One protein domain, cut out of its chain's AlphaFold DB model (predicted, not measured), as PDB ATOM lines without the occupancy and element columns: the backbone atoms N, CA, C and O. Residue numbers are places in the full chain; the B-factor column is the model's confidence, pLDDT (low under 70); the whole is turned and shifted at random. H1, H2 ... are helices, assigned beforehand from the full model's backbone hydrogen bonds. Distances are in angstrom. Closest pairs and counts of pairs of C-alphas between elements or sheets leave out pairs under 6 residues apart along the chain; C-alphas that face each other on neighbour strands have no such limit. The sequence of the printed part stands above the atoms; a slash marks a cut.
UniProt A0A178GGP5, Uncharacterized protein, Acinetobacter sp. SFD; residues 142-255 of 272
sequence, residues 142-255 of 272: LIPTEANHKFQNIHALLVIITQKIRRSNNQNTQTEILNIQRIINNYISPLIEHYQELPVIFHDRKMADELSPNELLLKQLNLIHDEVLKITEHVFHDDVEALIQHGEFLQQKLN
ATOM      1  N   LEU A 142      34.499 -48.730  18.759       92.00
ATOM      2  CA  LEU A 142      35.068 -48.223  17.504       92.00
ATOM      3  C   LEU A 142      35.510 -46.760  17.595       92.00
ATOM      4  O   LEU A 142      36.336 -46.319  16.794       92.00
ATOM      5  N   ILE A 143      34.940 -46.000  18.531       94.31
ATOM      6  CA  ILE A 143      35.228 -44.576  18.709       94.31
ATOM      7  C   ILE A 143      36.269 -44.353  19.814       94.31
ATOM      8  O   ILE A 143      36.354 -45.149  20.753       94.31
ATOM      9  N   PRO A 144      37.037 -43.253  19.755       95.00
ATOM     10  CA  PRO A 144      37.925 -42.858  20.841       95.00
ATOM     11  C   PRO A 144      37.170 -42.664  22.155       95.00
ATOM     12  O   PRO A 144      36.025 -42.202  22.170       95.00
ATOM     13  N   THR A 145      37.840 -42.930  23.275       93.69
ATOM     14  CA  THR A 145      37.260 -42.785  24.617       93.69
ATOM     15  C   THR A 145      36.671 -41.394  24.866       93.69
ATOM     16  O   THR A 145      35.598 -41.266  25.450       93.69
ATOM     17  N   GLU A 146      37.325 -40.338  24.379       94.00
ATOM     18  CA  GLU A 146      36.830 -38.969  24.546       94.00
ATOM     19  C   GLU A 146      35.506 -38.736  23.796       94.00
ATOM     20  O   GLU A 146      34.558 -38.181  24.355       94.00
ATOM     21  N   ALA A 147      35.401 -39.230  22.558       95.50
ATOM     22  CA  ALA A 147      34.169 -39.182  21.776       95.50
ATOM     23  C   ALA A 147      33.056 -40.002  22.449       95.50
ATOM     24  O   ALA A 147      31.913 -39.552  22.527       95.50
ATOM     25  N   ASN A 148      33.403 -41.162  23.014       95.62
ATOM     26  CA  ASN A 148      32.482 -41.997  23.781       95.62
ATOM     27  C   ASN A 148      31.900 -41.255  24.995       95.62
ATOM     28  O   ASN A 148      30.683 -41.229  25.186       95.62
ATOM     29  N   HIS A 149      32.751 -40.587  25.776       95.38
ATOM     30  CA  HIS A 149      32.316 -39.778  26.914       95.38
ATOM     31  C   HIS A 149      31.398 -38.625  26.475       95.38
ATOM     32  O   HIS A 149      30.370 -38.365  27.102       95.38
ATOM     33  N   LYS A 150      31.701 -37.963  25.350       95.81
ATOM     34  CA  LYS A 150      30.832 -36.912  24.794       95.81
ATOM     35  C   LYS A 150      29.469 -37.450  24.368       95.81
ATOM     36  O   LYS A 150      28.455 -36.830  24.684       95.81
ATOM     37  N   PHE A 151      29.431 -38.622  23.741       95.38
ATOM     38  CA  PHE A 151      28.188 -39.299  23.370       95.38
ATOM     39  C   PHE A 151      27.317 -39.606  24.601       95.38
ATOM     40  O   PHE A 151      26.121 -39.308  24.615       95.38
ATOM     41  N   GLN A 152      27.925 -40.133  25.669       95.25
ATOM     42  CA  GLN A 152      27.239 -40.418  26.935       95.25
ATOM     43  C   GLN A 152      26.681 -39.151  27.593       95.25
ATOM     44  O   GLN A 152      25.541 -39.157  28.062       95.25
ATOM     45  N   ASN A 153      27.444 -38.057  27.594       96.19
ATOM     46  CA  ASN A 153      26.993 -36.785  28.158       96.19
ATOM     47  C   ASN A 153      25.806 -36.210  27.381       96.19
ATOM     48  O   ASN A 153      24.833 -35.780  27.997       96.19
ATOM     49  N   ILE A 154      25.841 -36.266  26.044       96.12
ATOM     50  CA  ILE A 154      24.697 -35.876  25.208       96.12
ATOM     51  C   ILE A 154      23.473 -36.720  25.577       96.12
ATOM     52  O   ILE A 154      22.416 -36.163  25.857       96.12
ATOM     53  N   HIS A 155      23.615 -38.048  25.657       95.19
ATOM     54  CA  HIS A 155      22.512 -38.928  26.054       95.19
ATOM     55  C   HIS A 155      21.937 -38.552  27.428       95.19
ATOM     56  O   HIS A 155      20.721 -38.442  27.581       95.19
ATOM     57  N   ALA A 156      22.793 -38.309  28.426       95.31
ATOM     58  CA  ALA A 156      22.366 -37.921  29.766       95.31
ATOM     59  C   ALA A 156      21.589 -36.592  29.767       95.31
ATOM     60  O   ALA A 156      20.527 -36.508  30.389       95.31
ATOM     61  N   LEU A 157      22.066 -35.583  29.031       95.88
ATOM     62  CA  LEU A 157      21.368 -34.304  28.889       95.88
ATOM     63  C   LEU A 157      20.014 -34.475  28.190       95.88
ATOM     64  O   LEU A 157      19.008 -33.955  28.669       95.88
ATOM     65  N   LEU A 158      19.948 -35.275  27.121       94.81
ATOM     66  CA  LEU A 158      18.688 -35.580  26.437       94.81
ATOM     67  C   LEU A 158      17.687 -36.284  27.363       94.81
ATOM     68  O   LEU A 158      16.501 -35.962  27.333       94.81
ATOM     69  N   VAL A 159      18.144 -37.197  28.227       94.56
ATOM     70  CA  VAL A 159      17.291 -37.839  29.241       94.56
ATOM     71  C   VAL A 159      16.740 -36.810  30.232       94.56
ATOM     72  O   VAL A 159      15.542 -36.838  30.524       94.56
ATOM     73  N   ILE A 160      17.576 -35.894  30.733       94.25
ATOM     74  CA  ILE A 160      17.158 -34.822  31.656       94.25
ATOM     75  C   ILE A 160      16.109 -33.924  30.994       94.25
ATOM     76  O   ILE A 160      15.041 -33.683  31.566       94.25
ATOM     77  N   ILE A 161      16.383 -33.488  29.765       93.50
ATOM     78  CA  ILE A 161      15.478 -32.671  28.960       93.50
ATOM     79  C   ILE A 161      14.132 -33.393  28.777       93.50
ATOM     80  O   ILE A 161      13.091 -32.831  29.115       93.50
ATOM     81  N   THR A 162      14.124 -34.665  28.357       91.56
ATOM     82  CA  THR A 162      12.892 -35.466  28.212       91.56
ATOM     83  C   THR A 162      12.115 -35.579  29.524       91.56
ATOM     84  O   THR A 162      10.887 -35.493  29.543       91.56
ATOM     85  N   GLN A 163      12.798 -35.745  30.658       92.00
ATOM     86  CA  GLN A 163      12.126 -35.771  31.958       92.00
ATOM     87  C   GLN A 163      11.447 -34.434  32.288       92.00
ATOM     88  O   GLN A 163      10.341 -34.442  32.837       92.00
ATOM     89  N   LYS A 164      12.061 -33.296  31.934       90.44
ATOM     90  CA  LYS A 164      11.457 -31.965  32.094       90.44
ATOM     91  C   LYS A 164      10.269 -31.764  31.148       90.44
ATOM     92  O   LYS A 164       9.238 -31.292  31.623       90.44
ATOM     93  N   ILE A 165      10.334 -32.219  29.888       88.62
ATOM     94  CA  ILE A 165       9.184 -32.217  28.953       88.62
ATOM     95  C   ILE A 165       7.974 -32.896  29.596       88.62
ATOM     96  O   ILE A 165       6.895 -32.308  29.659       88.62
ATOM     97  N   ARG A 166       8.166 -34.108  30.137       88.69
ATOM     98  CA  ARG A 166       7.089 -34.921  30.733       88.69
ATOM     99  C   ARG A 166       6.413 -34.266  31.937       88.69
ATOM    100  O   ARG A 166       5.295 -34.652  32.272       88.69
ATOM    101  N   ARG A 167       7.097 -33.338  32.610       88.69
ATOM    102  CA  ARG A 167       6.589 -32.602  33.777       88.69
ATOM    103  C   ARG A 167       6.062 -31.209  33.427       88.69
ATOM    104  O   ARG A 167       5.333 -30.640  34.232       88.69
ATOM    105  N   SER A 168       6.454 -30.646  32.285       87.06
ATOM    106  CA  SER A 168       6.018 -29.314  31.865       87.06
ATOM    107  C   SER A 168       4.598 -29.364  31.300       87.06
ATOM    108  O   SER A 168       4.230 -30.319  30.622       87.06
ATOM    109  N   ASN A 169       3.812 -28.316  31.551       88.50
ATOM    110  CA  ASN A 169       2.484 -28.130  30.954       88.50
ATOM    111  C   ASN A 169       2.528 -27.252  29.687       88.50
ATOM    112  O   ASN A 169       1.512 -27.109  29.009       88.50
ATOM    113  N   ASN A 170       3.683 -26.660  29.357       92.12
ATOM    114  CA  ASN A 170       3.819 -25.758  28.216       92.12
ATOM    115  C   ASN A 170       3.987 -26.544  26.904       92.12
ATOM    116  O   ASN A 170       5.062 -27.063  26.603       92.12
ATOM    117  N   GLN A 171       2.920 -26.623  26.107       91.12
ATOM    118  CA  GLN A 171       2.909 -27.377  24.850       91.12
ATOM    119  C   GLN A 171       3.905 -26.845  23.808       91.12
ATOM    120  O   GLN A 171       4.463 -27.650  23.059       91.12
ATOM    121  N   ASN A 172       4.160 -25.533  23.782       92.81
ATOM    122  CA  ASN A 172       5.097 -24.921  22.836       92.81
ATOM    123  C   ASN A 172       6.529 -25.341  23.174       92.81
ATOM    124  O   ASN A 172       7.214 -25.912  22.331       92.81
ATOM    125  N   THR A 173       6.926 -25.205  24.444       91.94
ATOM    126  CA  THR A 173       8.225 -25.683  24.944       91.94
ATOM    127  C   THR A 173       8.430 -27.166  24.639       91.94
ATOM    128  O   THR A 173       9.471 -27.559  24.123       91.94
ATOM    129  N   GLN A 174       7.425 -28.013  24.899       92.62
ATOM    130  CA  GLN A 174       7.521 -29.445  24.591       92.62
ATOM    131  C   GLN A 174       7.724 -29.718  23.092       92.62
ATOM    132  O   GLN A 174       8.426 -30.661  22.731       92.62
ATOM    133  N   THR A 175       7.074 -28.940  22.227       92.75
ATOM    134  CA  THR A 175       7.160 -29.100  20.769       92.75
ATOM    135  C   THR A 175       8.550 -28.734  20.261       92.75
ATOM    136  O   THR A 175       9.140 -29.521  19.520       92.75
ATOM    137  N   GLU A 176       9.112 -27.623  20.736       94.38
ATOM    138  CA  GLU A 176      10.460 -27.199  20.348       94.38
ATOM    139  C   GLU A 176      11.540 -28.151  20.850       94.38
ATOM    140  O   GLU A 176      12.448 -28.520  20.108       94.38
ATOM    141  N   ILE A 177      11.403 -28.665  22.071       93.00
ATOM    142  CA  ILE A 177      12.345 -29.663  22.572       93.00
ATOM    143  C   ILE A 177      12.300 -30.944  21.725       93.00
ATOM    144  O   ILE A 177      13.345 -31.481  21.357       93.00
ATOM    145  N   LEU A 178      11.105 -31.439  21.386       92.81
ATOM    146  CA  LEU A 178      10.959 -32.598  20.499       92.81
ATOM    147  C   LEU A 178      11.570 -32.346  19.115       92.81
ATOM    148  O   LEU A 178      12.137 -33.258  18.510       92.81
ATOM    149  N   ASN A 179      11.457 -31.118  18.609       93.94
ATOM    150  CA  ASN A 179      12.078 -30.713  17.357       93.94
ATOM    151  C   ASN A 179      13.611 -30.777  17.441       93.94
ATOM    152  O   ASN A 179      14.237 -31.441  16.615       93.94
ATOM    153  N   ILE A 180      14.203 -30.198  18.488       94.44
ATOM    154  CA  ILE A 180      15.644 -30.272  18.781       94.44
ATOM    155  C   ILE A 180      16.120 -31.728  18.861       94.44
ATOM    156  O   ILE A 180      17.105 -32.099  18.221       94.44
ATOM    157  N   GLN A 181      15.402 -32.584  19.593       94.06
ATOM    158  CA  GLN A 181      15.744 -34.005  19.701       94.06
ATOM    159  C   GLN A 181      15.740 -34.704  18.341       94.06
ATOM    160  O   GLN A 181      16.607 -35.539  18.074       94.06
ATOM    161  N   ARG A 182      14.787 -34.366  17.467       93.25
ATOM    162  CA  ARG A 182      14.724 -34.904  16.107       93.25
ATOM    163  C   ARG A 182      15.906 -34.436  15.261       93.25
ATOM    164  O   ARG A 182      16.512 -35.267  14.596       93.25
ATOM    165  N   ILE A 183      16.256 -33.149  15.317       94.06
ATOM    166  CA  ILE A 183      17.412 -32.581  14.598       94.06
ATOM    167  C   ILE A 183      18.696 -33.323  14.993       94.06
ATOM    168  O   ILE A 183      19.427 -33.796  14.127       94.06
ATOM    169  N   ILE A 184      18.928 -33.494  16.297       94.31
ATOM    170  CA  ILE A 184      20.121 -34.175  16.818       94.31
ATOM    171  C   ILE A 184      20.168 -35.637  16.363       94.31
ATOM    172  O   ILE A 184      21.202 -36.083  15.870       94.31
ATOM    173  N   ASN A 185      19.066 -36.384  16.490       92.50
ATOM    174  CA  ASN A 185      19.026 -37.793  16.082       92.50
ATOM    175  C   ASN A 185      19.223 -37.963  14.570       92.50
ATOM    176  O   ASN A 185      20.008 -38.812  14.148       92.50
ATOM    177  N   ASN A 186      18.571 -37.121  13.764       92.62
ATOM    178  CA  ASN A 186      18.691 -37.150  12.307       92.62
ATOM    179  C   ASN A 186      20.109 -36.820  11.823       92.62
ATOM    180  O   ASN A 186      20.469 -37.219  10.721       92.62
ATOM    181  N   TYR A 187      20.901 -36.099  12.618       93.56
ATOM    182  CA  TYR A 187      22.297 -35.818  12.305       93.56
ATOM    183  C   TYR A 187      23.257 -36.894  12.833       93.56
ATOM    184  O   TYR A 187      24.161 -37.321  12.119       93.56
ATOM    185  N   ILE A 188      23.069 -37.349  14.077       92.88
ATOM    186  CA  ILE A 188      23.980 -38.311  14.711       92.88
ATOM    187  C   ILE A 188      23.889 -39.695  14.063       92.88
ATOM    188  O   ILE A 188      24.938 -40.303  13.876       92.88
ATOM    189  N   SER A 189      22.698 -40.178  13.681       92.06
ATOM    190  CA  SER A 189      22.559 -41.493  13.025       92.06
ATOM    191  C   SER A 189      23.438 -41.617  11.777       92.06
ATOM    192  O   SER A 189      24.346 -42.449  11.786       92.06
ATOM    193  N   PRO A 190      23.296 -40.753  10.748       91.50
ATOM    194  CA  PRO A 190      24.147 -40.850   9.570       91.50
ATOM    195  C   PRO A 190      25.616 -40.548   9.883       91.50
ATOM    196  O   PRO A 190      26.487 -41.181   9.298       91.50
ATOM    197  N   LEU A 191      25.945 -39.623  10.794       92.31
ATOM    198  CA  LEU A 191      27.345 -39.368  11.176       92.31
ATOM    199  C   LEU A 191      28.030 -40.643  11.696       92.31
ATOM    200  O   LEU A 191      29.175 -40.926  11.340       92.31
ATOM    201  N   ILE A 192      27.325 -41.397  12.538       93.00
ATOM    202  CA  ILE A 192      27.806 -42.648  13.114       93.00
ATOM    203  C   ILE A 192      27.876 -43.756  12.062       93.00
ATOM    204  O   ILE A 192      28.904 -44.426  11.982       93.00
ATOM    205  N   GLU A 193      26.842 -43.911  11.235       91.00
ATOM    206  CA  GLU A 193      26.819 -44.897  10.148       91.00
ATOM    207  C   GLU A 193      28.015 -44.705   9.200       91.00
ATOM    208  O   GLU A 193      28.804 -45.630   9.013       91.00
ATOM    209  N   HIS A 194      28.249 -43.483   8.708       90.94
ATOM    210  CA  HIS A 194      29.394 -43.200   7.832       90.94
ATOM    211  C   HIS A 194      30.744 -43.414   8.530       90.94
ATOM    212  O   HIS A 194      31.710 -43.813   7.887       90.94
ATOM    213  N   TYR A 195      30.842 -43.144   9.836       92.31
ATOM    214  CA  TYR A 195      32.066 -43.421  10.587       92.31
ATOM    215  C   TYR A 195      32.330 -44.933  10.686       92.31
ATOM    216  O   TYR A 195      33.471 -45.362  10.550       92.31
ATOM    217  N   GLN A 196      31.290 -45.751  10.879       92.00
ATOM    218  CA  GLN A 196      31.407 -47.214  10.945       92.00
ATOM    219  C   GLN A 196      31.781 -47.857   9.606       92.00
ATOM    220  O   GLN A 196      32.403 -48.920   9.594       92.00
ATOM    221  N   GLU A 197      31.407 -47.237   8.486       91.69
ATOM    222  CA  GLU A 197      31.778 -47.699   7.145       91.69
ATOM    223  C   GLU A 197      33.278 -47.537   6.852       91.69
ATOM    224  O   GLU A 197      33.815 -48.202   5.961       91.69
ATOM    225  N   LEU A 198      33.980 -46.682   7.601       91.12
ATOM    226  CA  LEU A 198      35.412 -46.485   7.426       91.12
ATOM    227  C   LEU A 198      36.200 -47.701   7.929       91.12
ATOM    228  O   LEU A 198      36.042 -48.139   9.070       91.12
ATOM    229  N   PRO A 199      37.152 -48.219   7.133       91.50
ATOM    230  CA  PRO A 199      38.122 -49.162   7.660       91.50
ATOM    231  C   PRO A 199      38.931 -48.514   8.793       91.50
ATOM    232  O   PRO A 199      39.442 -47.405   8.633       91.50
ATOM    233  N   VAL A 200      39.124 -49.242   9.897       90.81
ATOM    234  CA  VAL A 200      39.774 -48.750  11.134       90.81
ATOM    235  C   VAL A 200      41.124 -48.064  10.878       90.81
ATOM    236  O   VAL A 200      41.468 -47.094  11.545       90.81
ATOM    237  N   ILE A 201      41.870 -48.511   9.860       91.50
ATOM    238  CA  ILE A 201      43.155 -47.918   9.450       91.50
ATOM    239  C   ILE A 201      43.063 -46.439   9.030       91.50
ATOM    240  O   ILE A 201      44.086 -45.760   8.967       91.50
ATOM    241  N   PHE A 202      41.868 -45.937   8.716       92.56
ATOM    242  CA  PHE A 202      41.643 -44.553   8.308       92.56
ATOM    243  C   PHE A 202      41.193 -43.646   9.453       92.56
ATOM    244  O   PHE A 202      41.241 -42.434   9.274       92.56
ATOM    245  N   HIS A 203      40.812 -44.181  10.619       92.31
ATOM    246  CA  HIS A 203      40.259 -43.378  11.721       92.31
ATOM    247  C   HIS A 203      41.222 -42.291  12.223       92.31
ATOM    248  O   HIS A 203      40.785 -41.198  12.583       92.31
ATOM    249  N   ASP A 204      42.529 -42.562  12.167       92.75
ATOM    250  CA  ASP A 204      43.589 -41.629  12.565       92.75
ATOM    251  C   ASP A 204      44.270 -40.934  11.377       92.75
ATOM    252  O   ASP A 204      45.107 -40.045  11.557       92.75
ATOM    253  N   ARG A 205      43.920 -41.300  10.137       90.00
ATOM    254  CA  ARG A 205      44.528 -40.702   8.947       90.00
ATOM    255  C   ARG A 205      43.932 -39.319   8.705       90.00
ATOM    256  O   ARG A 205      42.723 -39.169   8.560       90.00
ATOM    257  N   LYS A 206      44.797 -38.311   8.594       87.94
ATOM    258  CA  LYS A 206      44.398 -36.943   8.242       87.94
ATOM    259  C   LYS A 206      43.695 -36.902   6.878       87.94
ATOM    260  O   LYS A 206      44.180 -37.488   5.907       87.94
ATOM    261  N   MET A 207      42.560 -36.210   6.825       83.56
ATOM    262  CA  MET A 207      41.788 -35.951   5.607       83.56
ATOM    263  C   MET A 207      42.231 -34.639   4.941       83.56
ATOM    264  O   MET A 207      43.193 -34.004   5.371       83.56
ATOM    265  N   ALA A 208      41.528 -34.232   3.878       74.50
ATOM    266  CA  ALA A 208      41.814 -33.001   3.138       74.50
ATOM    267  C   ALA A 208      41.792 -31.736   4.017       74.50
ATOM    268  O   ALA A 208      42.583 -30.832   3.773       74.50
ATOM    269  N   ASP A 209      40.948 -31.724   5.049       72.06
ATOM    270  CA  ASP A 209      40.763 -30.596   5.971       72.06
ATOM    271  C   ASP A 209      41.665 -30.686   7.219       72.06
ATOM    272  O   ASP A 209      41.342 -30.121   8.261       72.06
ATOM    273  N   GLU A 210      42.760 -31.456   7.159       83.00
ATOM    274  CA  GLU A 210      43.742 -31.656   8.245       83.00
ATOM    275  C   GLU A 210      43.200 -32.281   9.545       83.00
ATOM    276  O   GLU A 210      43.931 -32.420  10.530       83.00
ATOM    277  N   LEU A 211      41.942 -32.722   9.550       89.12
ATOM    278  CA  LEU A 211      41.341 -33.493  10.632       89.12
ATOM    279  C   LEU A 211      41.268 -34.971  10.246       89.12
ATOM    280  O   LEU A 211      40.964 -35.308   9.101       89.12
ATOM    281  N   SER A 212      41.557 -35.864  11.186       92.38
ATOM    282  CA  SER A 212      41.240 -37.286  11.053       92.38
ATOM    283  C   SER A 212      39.744 -37.528  11.294       92.38
ATOM    284  O   SER A 212      39.077 -36.688  11.907       92.38
ATOM    285  N   PRO A 213      39.177 -38.659  10.842       93.38
ATOM    286  CA  PRO A 213      37.810 -39.038  11.188       93.38
ATOM    287  C   PRO A 213      37.528 -39.015  12.696       93.38
ATOM    288  O   PRO A 213      36.479 -38.520  13.102       93.38
ATOM    289  N   ASN A 214      38.480 -39.455  13.525       94.31
ATOM    290  CA  ASN A 214      38.389 -39.381  14.986       94.31
ATOM    291  C   ASN A 214      38.244 -37.943  15.499       94.31
ATOM    292  O   ASN A 214      37.350 -37.644  16.293       94.31
ATOM    293  N   GLU A 215      39.105 -37.040  15.029       94.25
ATOM    294  CA  GLU A 215      39.071 -35.630  15.423       94.25
ATOM    295  C   GLU A 215      37.807 -34.933  14.911       94.25
ATOM    296  O   GLU A 215      37.205 -34.134  15.630       94.25
ATOM    297  N   LEU A 216      37.375 -35.247  13.685       92.88
ATOM    298  CA  LEU A 216      36.152 -34.693  13.115       92.88
ATOM    299  C   LEU A 216      34.927 -35.165  13.904       92.88
ATOM    300  O   LEU A 216      34.119 -34.327  14.296       92.88
ATOM    301  N   LEU A 217      34.807 -36.465  14.188       94.12
ATOM    302  CA  LEU A 217      33.722 -37.014  15.003       94.12
ATOM    303  C   LEU A 217      33.673 -36.329  16.373       94.12
ATOM    304  O   LEU A 217      32.621 -35.834  16.779       94.12
ATOM    305  N   LEU A 218      34.813 -36.240  17.059       95.38
ATOM    306  CA  LEU A 218      34.907 -35.576  18.356       95.38
ATOM    307  C   LEU A 218      34.496 -34.100  18.272       95.38
ATOM    308  O   LEU A 218      33.731 -33.626  19.110       95.38
ATOM    309  N   LYS A 219      34.954 -33.371  17.249       94.50
ATOM    310  CA  LYS A 219      34.575 -31.972  17.012       94.50
ATOM    311  C   LYS A 219      33.064 -31.815  16.828       94.50
ATOM    312  O   LYS A 219      32.482 -30.894  17.398       94.50
ATOM    313  N   GLN A 220      32.429 -32.712  16.075       94.38
ATOM    314  CA  GLN A 220      30.978 -32.697  15.873       94.38
ATOM    315  C   GLN A 220      30.219 -33.004  17.168       94.38
ATOM    316  O   GLN A 220      29.284 -32.287  17.521       94.38
ATOM    317  N   LEU A 221      30.654 -34.014  17.925       95.88
ATOM    318  CA  LEU A 221      30.053 -34.336  19.221       95.88
ATOM    319  C   LEU A 221      30.243 -33.209  20.242       95.88
ATOM    320  O   LEU A 221      29.336 -32.951  21.023       95.88
ATOM    321  N   ASN A 222      31.375 -32.502  20.221       96.50
ATOM    322  CA  ASN A 222      31.590 -31.321  21.059       96.50
ATOM    323  C   ASN A 222      30.600 -30.201  20.729       96.50
ATOM    324  O   ASN A 222      29.981 -29.664  21.642       96.50
ATOM    325  N   LEU A 223      30.389 -29.903  19.443       95.88
ATOM    326  CA  LEU A 223      29.412 -28.897  19.022       95.88
ATOM    327  C   LEU A 223      28.008 -29.233  19.541       95.88
ATOM    328  O   LEU A 223      27.344 -28.375  20.116       95.88
ATOM    329  N   ILE A 224      27.578 -30.488  19.378       96.81
ATOM    330  CA  ILE A 224      26.261 -30.940  19.843       96.81
ATOM    331  C   ILE A 224      26.181 -30.882  21.367       96.81
ATOM    332  O   ILE A 224      25.210 -30.368  21.909       96.81
ATOM    333  N   HIS A 225      27.197 -31.390  22.061       97.56
ATOM    334  CA  HIS A 225      27.262 -31.379  23.518       97.56
ATOM    335  C   HIS A 225      27.111 -29.966  24.086       97.56
ATOM    336  O   HIS A 225      26.269 -29.738  24.952       97.56
ATOM    337  N   ASP A 226      27.916 -29.025  23.595       97.75
ATOM    338  CA  ASP A 226      27.957 -27.666  24.127       97.75
ATOM    339  C   ASP A 226      26.639 -26.930  23.874       97.75
ATOM    340  O   ASP A 226      26.182 -26.161  24.717       97.75
ATOM    341  N   GLU A 227      25.987 -27.208  22.747       97.62
ATOM    342  CA  GLU A 227      24.691 -26.619  22.436       97.62
ATOM    343  C   GLU A 227      23.550 -27.248  23.242       97.62
ATOM    344  O   GLU A 227      22.724 -26.531  23.802       97.62
ATOM    345  N   VAL A 228      23.531 -28.577  23.397       97.19
ATOM    346  CA  VAL A 228      22.550 -29.277  24.245       97.19
ATOM    347  C   VAL A 228      22.667 -28.835  25.704       97.19
ATOM    348  O   VAL A 228      21.655 -28.730  26.401       97.19
ATOM    349  N   LEU A 229      23.878 -28.527  26.172       97.50
ATOM    350  CA  LEU A 229      24.091 -27.990  27.512       97.50
ATOM    351  C   LEU A 229      23.403 -26.627  27.693       97.50
ATOM    352  O   LEU A 229      22.686 -26.450  28.676       97.50
ATOM    353  N   LYS A 230      23.538 -25.704  26.730       97.38
ATOM    354  CA  LYS A 230      22.830 -24.407  26.753       97.38
ATOM    355  C   LYS A 230      21.320 -24.581  26.641       97.38
ATOM    356  O   LYS A 230      20.570 -24.014  27.426       97.38
ATOM    357  N   ILE A 231      20.867 -25.435  25.720       96.38
ATOM    358  CA  ILE A 231      19.446 -25.774  25.569       96.38
ATOM    359  C   ILE A 231      18.876 -26.250  26.904       96.38
ATOM    360  O   ILE A 231      17.786 -25.835  27.281       96.38
ATOM    361  N   THR A 232      19.616 -27.077  27.647       96.31
ATOM    362  CA  THR A 232      19.181 -27.561  28.962       96.31
ATOM    363  C   THR A 232      18.853 -26.398  29.901       96.31
ATOM    364  O   THR A 232      17.799 -26.420  30.531       96.31
ATOM    365  N   GLU A 233      19.687 -25.358  29.952       95.31
ATOM    366  CA  GLU A 233      19.435 -24.157  30.755       95.31
ATOM    367  C   GLU A 233      18.123 -23.460  30.358       95.31
ATOM    368  O   GLU A 233      17.272 -23.218  31.219       95.31
ATOM    369  N   HIS A 234      17.894 -23.218  29.066       95.38
ATOM    370  CA  HIS A 234      16.665 -22.573  28.579       95.38
ATOM    371  C   HIS A 234      15.413 -23.446  28.754       95.38
ATOM    372  O   HIS A 234      14.334 -22.939  29.065       95.38
ATOM    373  N   VAL A 235      15.554 -24.772  28.664       94.44
ATOM    374  CA  VAL A 235      14.483 -25.734  28.970       94.44
ATOM    375  C   VAL A 235      14.029 -25.618  30.429       94.44
ATOM    376  O   VAL A 235      12.833 -25.731  30.709       94.44
ATOM    377  N   PHE A 236      14.941 -25.380  31.375       93.75
ATOM    378  CA  PHE A 236      14.571 -25.193  32.782       93.75
ATOM    379  C   PHE A 236      13.863 -23.861  33.055       93.75
ATOM    380  O   PHE A 236      13.054 -23.808  33.983       93.75
ATOM    381  N   HIS A 237      14.100 -22.844  32.226       94.06
ATOM    382  CA  HIS A 237      13.425 -21.545  32.286       94.06
ATOM    383  C   HIS A 237      12.135 -21.477  31.447       94.06
ATOM    384  O   HIS A 237      11.461 -20.450  31.459       94.06
ATOM    385  N   ASP A 238      11.779 -22.559  30.741       91.94
ATOM    386  CA  ASP A 238      10.656 -22.618  29.795       91.94
ATOM    387  C   ASP A 238      10.717 -21.494  28.718       91.94
ATOM    388  O   ASP A 238       9.689 -21.034  28.219       91.94
ATOM    389  N   ASP A 239      11.933 -21.083  28.329       95.56
ATOM    390  CA  ASP A 239      12.210 -20.009  27.362       95.56
ATOM    391  C   ASP A 239      12.097 -20.513  25.914       95.56
ATOM    392  O   ASP A 239      13.056 -20.996  25.316       95.56
ATOM    393  N   VAL A 240      10.885 -20.447  25.357       96.06
ATOM    394  CA  VAL A 240      10.572 -20.983  24.021       96.06
ATOM    395  C   VAL A 240      11.368 -20.295  22.912       96.06
ATOM    396  O   VAL A 240      11.803 -20.970  21.984       96.06
ATOM    397  N   GLU A 241      11.578 -18.983  23.002       97.00
ATOM    398  CA  GLU A 241      12.254 -18.222  21.947       97.00
ATOM    399  C   GLU A 241      13.721 -18.643  21.827       97.00
ATOM    400  O   GLU A 241      14.210 -18.908  20.728       97.00
ATOM    401  N   ALA A 242      14.404 -18.814  22.962       97.00
ATOM    402  CA  ALA A 242      15.759 -19.350  22.968       97.00
ATOM    403  C   ALA A 242      15.813 -20.775  22.393       97.00
ATOM    404  O   ALA A 242      16.730 -21.106  21.642       97.00
ATOM    405  N   LEU A 243      14.820 -21.625  22.685       96.81
ATOM    406  CA  LEU A 243      14.763 -22.978  22.118       96.81
ATOM    407  C   LEU A 243      14.617 -22.968  20.594       96.81
ATOM    408  O   LEU A 243      15.275 -23.769  19.929       96.81
ATOM    409  N   ILE A 244      13.815 -22.056  20.041       97.50
ATOM    410  CA  ILE A 244      13.692 -21.875  18.588       97.50
ATOM    411  C   ILE A 244      15.052 -21.480  18.002       97.50
ATOM    412  O   ILE A 244      15.537 -22.143  17.085       97.50
ATOM    413  N   GLN A 245      15.714 -20.477  18.586       97.69
ATOM    414  CA  GLN A 245      17.032 -20.011  18.137       97.69
ATOM    415  C   GLN A 245      18.088 -21.124  18.176       97.69
ATOM    416  O   GLN A 245      18.863 -21.286  17.233       97.69
ATOM    417  N   HIS A 246      18.095 -21.935  19.235       97.31
ATOM    418  CA  HIS A 246      18.973 -23.097  19.339       97.31
ATOM    419  C   HIS A 246      18.643 -24.178  18.303       97.31
ATOM    420  O   HIS A 246      19.550 -24.776  17.721       97.31
ATOM    421  N   GLY A 247      17.358 -24.428  18.035       95.56
ATOM    422  CA  GLY A 247      16.916 -25.345  16.986       95.56
ATOM    423  C   GLY A 247      17.401 -24.916  15.600       95.56
ATOM    424  O   GLY A 247      17.961 -25.731  14.863       95.56
ATOM    425  N   GLU A 248      17.259 -23.634  15.267       95.75
ATOM    426  CA  GLU A 248      17.754 -23.057  14.013       95.75
ATOM    427  C   GLU A 248      19.281 -23.100  13.922       95.75
ATOM    428  O   GLU A 248      19.831 -23.511  12.897       95.75
ATOM    429  N   PHE A 249      19.981 -22.736  15.001       96.25
ATOM    430  CA  PHE A 249      21.437 -22.826  15.068       96.25
ATOM    431  C   PHE A 249      21.917 -24.256  14.806       96.25
ATOM    432  O   PHE A 249      22.817 -24.463  13.988       96.25
ATOM    433  N   LEU A 250      21.297 -25.248  15.455       95.19
ATOM    434  CA  LEU A 250      21.614 -26.653  15.231       95.19
ATOM    435  C   LEU A 250      21.364 -27.047  13.778       95.19
ATOM    436  O   LEU A 250      22.253 -27.627  13.177       95.19
ATOM    437  N   GLN A 251      20.231 -26.695  13.170       93.56
ATOM    438  CA  GLN A 251      19.987 -27.008  11.755       93.56
ATOM    439  C   GLN A 251      21.038 -26.389  10.823       93.56
ATOM    440  O   GLN A 251      21.510 -27.046   9.900       93.56
ATOM    441  N   GLN A 252      21.446 -25.144  11.078       92.94
ATOM    442  CA  GLN A 252      22.444 -24.456  10.258       92.94
ATOM    443  C   GLN A 252      23.849 -25.050  10.414       92.94
ATOM    444  O   GLN A 252      24.614 -25.111   9.448       92.94
ATOM    445  N   LYS A 253      24.222 -25.452  11.634       91.31
ATOM    446  CA  LYS A 253      25.547 -26.016  11.926       91.31
ATOM    447  C   LYS A 253      25.647 -27.499  11.600       91.31
ATOM    448  O   LYS A 253      26.701 -27.940  11.151       91.31
ATOM    449  N   LEU A 254      24.562 -28.237  11.799       89.00
ATOM    450  CA  LEU A 254      24.425 -29.661  11.525       89.00
ATOM    451  C   LEU A 254      23.876 -29.885  10.111       89.00
ATOM    452  O   LEU A 254      22.926 -30.637   9.902       89.00
ATOM    453  N   ASN A 255      24.472 -29.228   9.118       71.94
ATOM    454  CA  ASN A 255      24.241 -29.613   7.730       71.94
ATOM    455  C   ASN A 255      25.003 -30.908   7.476       71.94
ATOM    456  O   ASN A 255      26.179 -30.929   7.827       71.94
TER     457      ASN A 255
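What this domain is: This is residues 142 to 255 of the 272 residues of an uncharacterized protein of Acinetobacter sp. SFD (UniProt A0A178GGP5). A rod-shaped up-and-down bundle, each helix running against the one before: H1, H2 and H3 are long and side by side, and shorter H4 packs on H2 and H3, away from H1. The 114 printed residues, with four named helices and no named strand, are all helix in class. The whole is only just compact, close to loose, with a radius of gyration of the C-alphas of 15.5 A and spans of 50 by 24 by 19 A.

Where its parts are: H2, residues 171 to 197, is 39.5 A long. H1 spans residues 145 to 167, 33.6 A, from C-alpha 145 at (37.260, -42.785, 24.617). H3 spans residues 213 to 236, 34.6 A; H4 spans residues 240 to 253, 19.9 A, ending at (25.547, -26.016, 11.926).

How they stand to each other: H2 and H3, a hairpin, touch, closest at C-alphas 195 and 213, 7.3 A. H1 touches H3, closest at C-alphas 147 and 218, 5.0 A, at a shallow tilt of 23 degrees. H2 touches H4 with residues 172 to 184 alone, closest at C-alphas 173 and 240, 5.3 A. H1 and H4 are apart. Every O i to N i+4 pair is within hydrogen-bond range in H1, H3 and H4, and 22 of 23 in H2.

The domain as a whole: The printed part has no cut; the link H2 to H3 is long. No printed residue is under pLDDT 70.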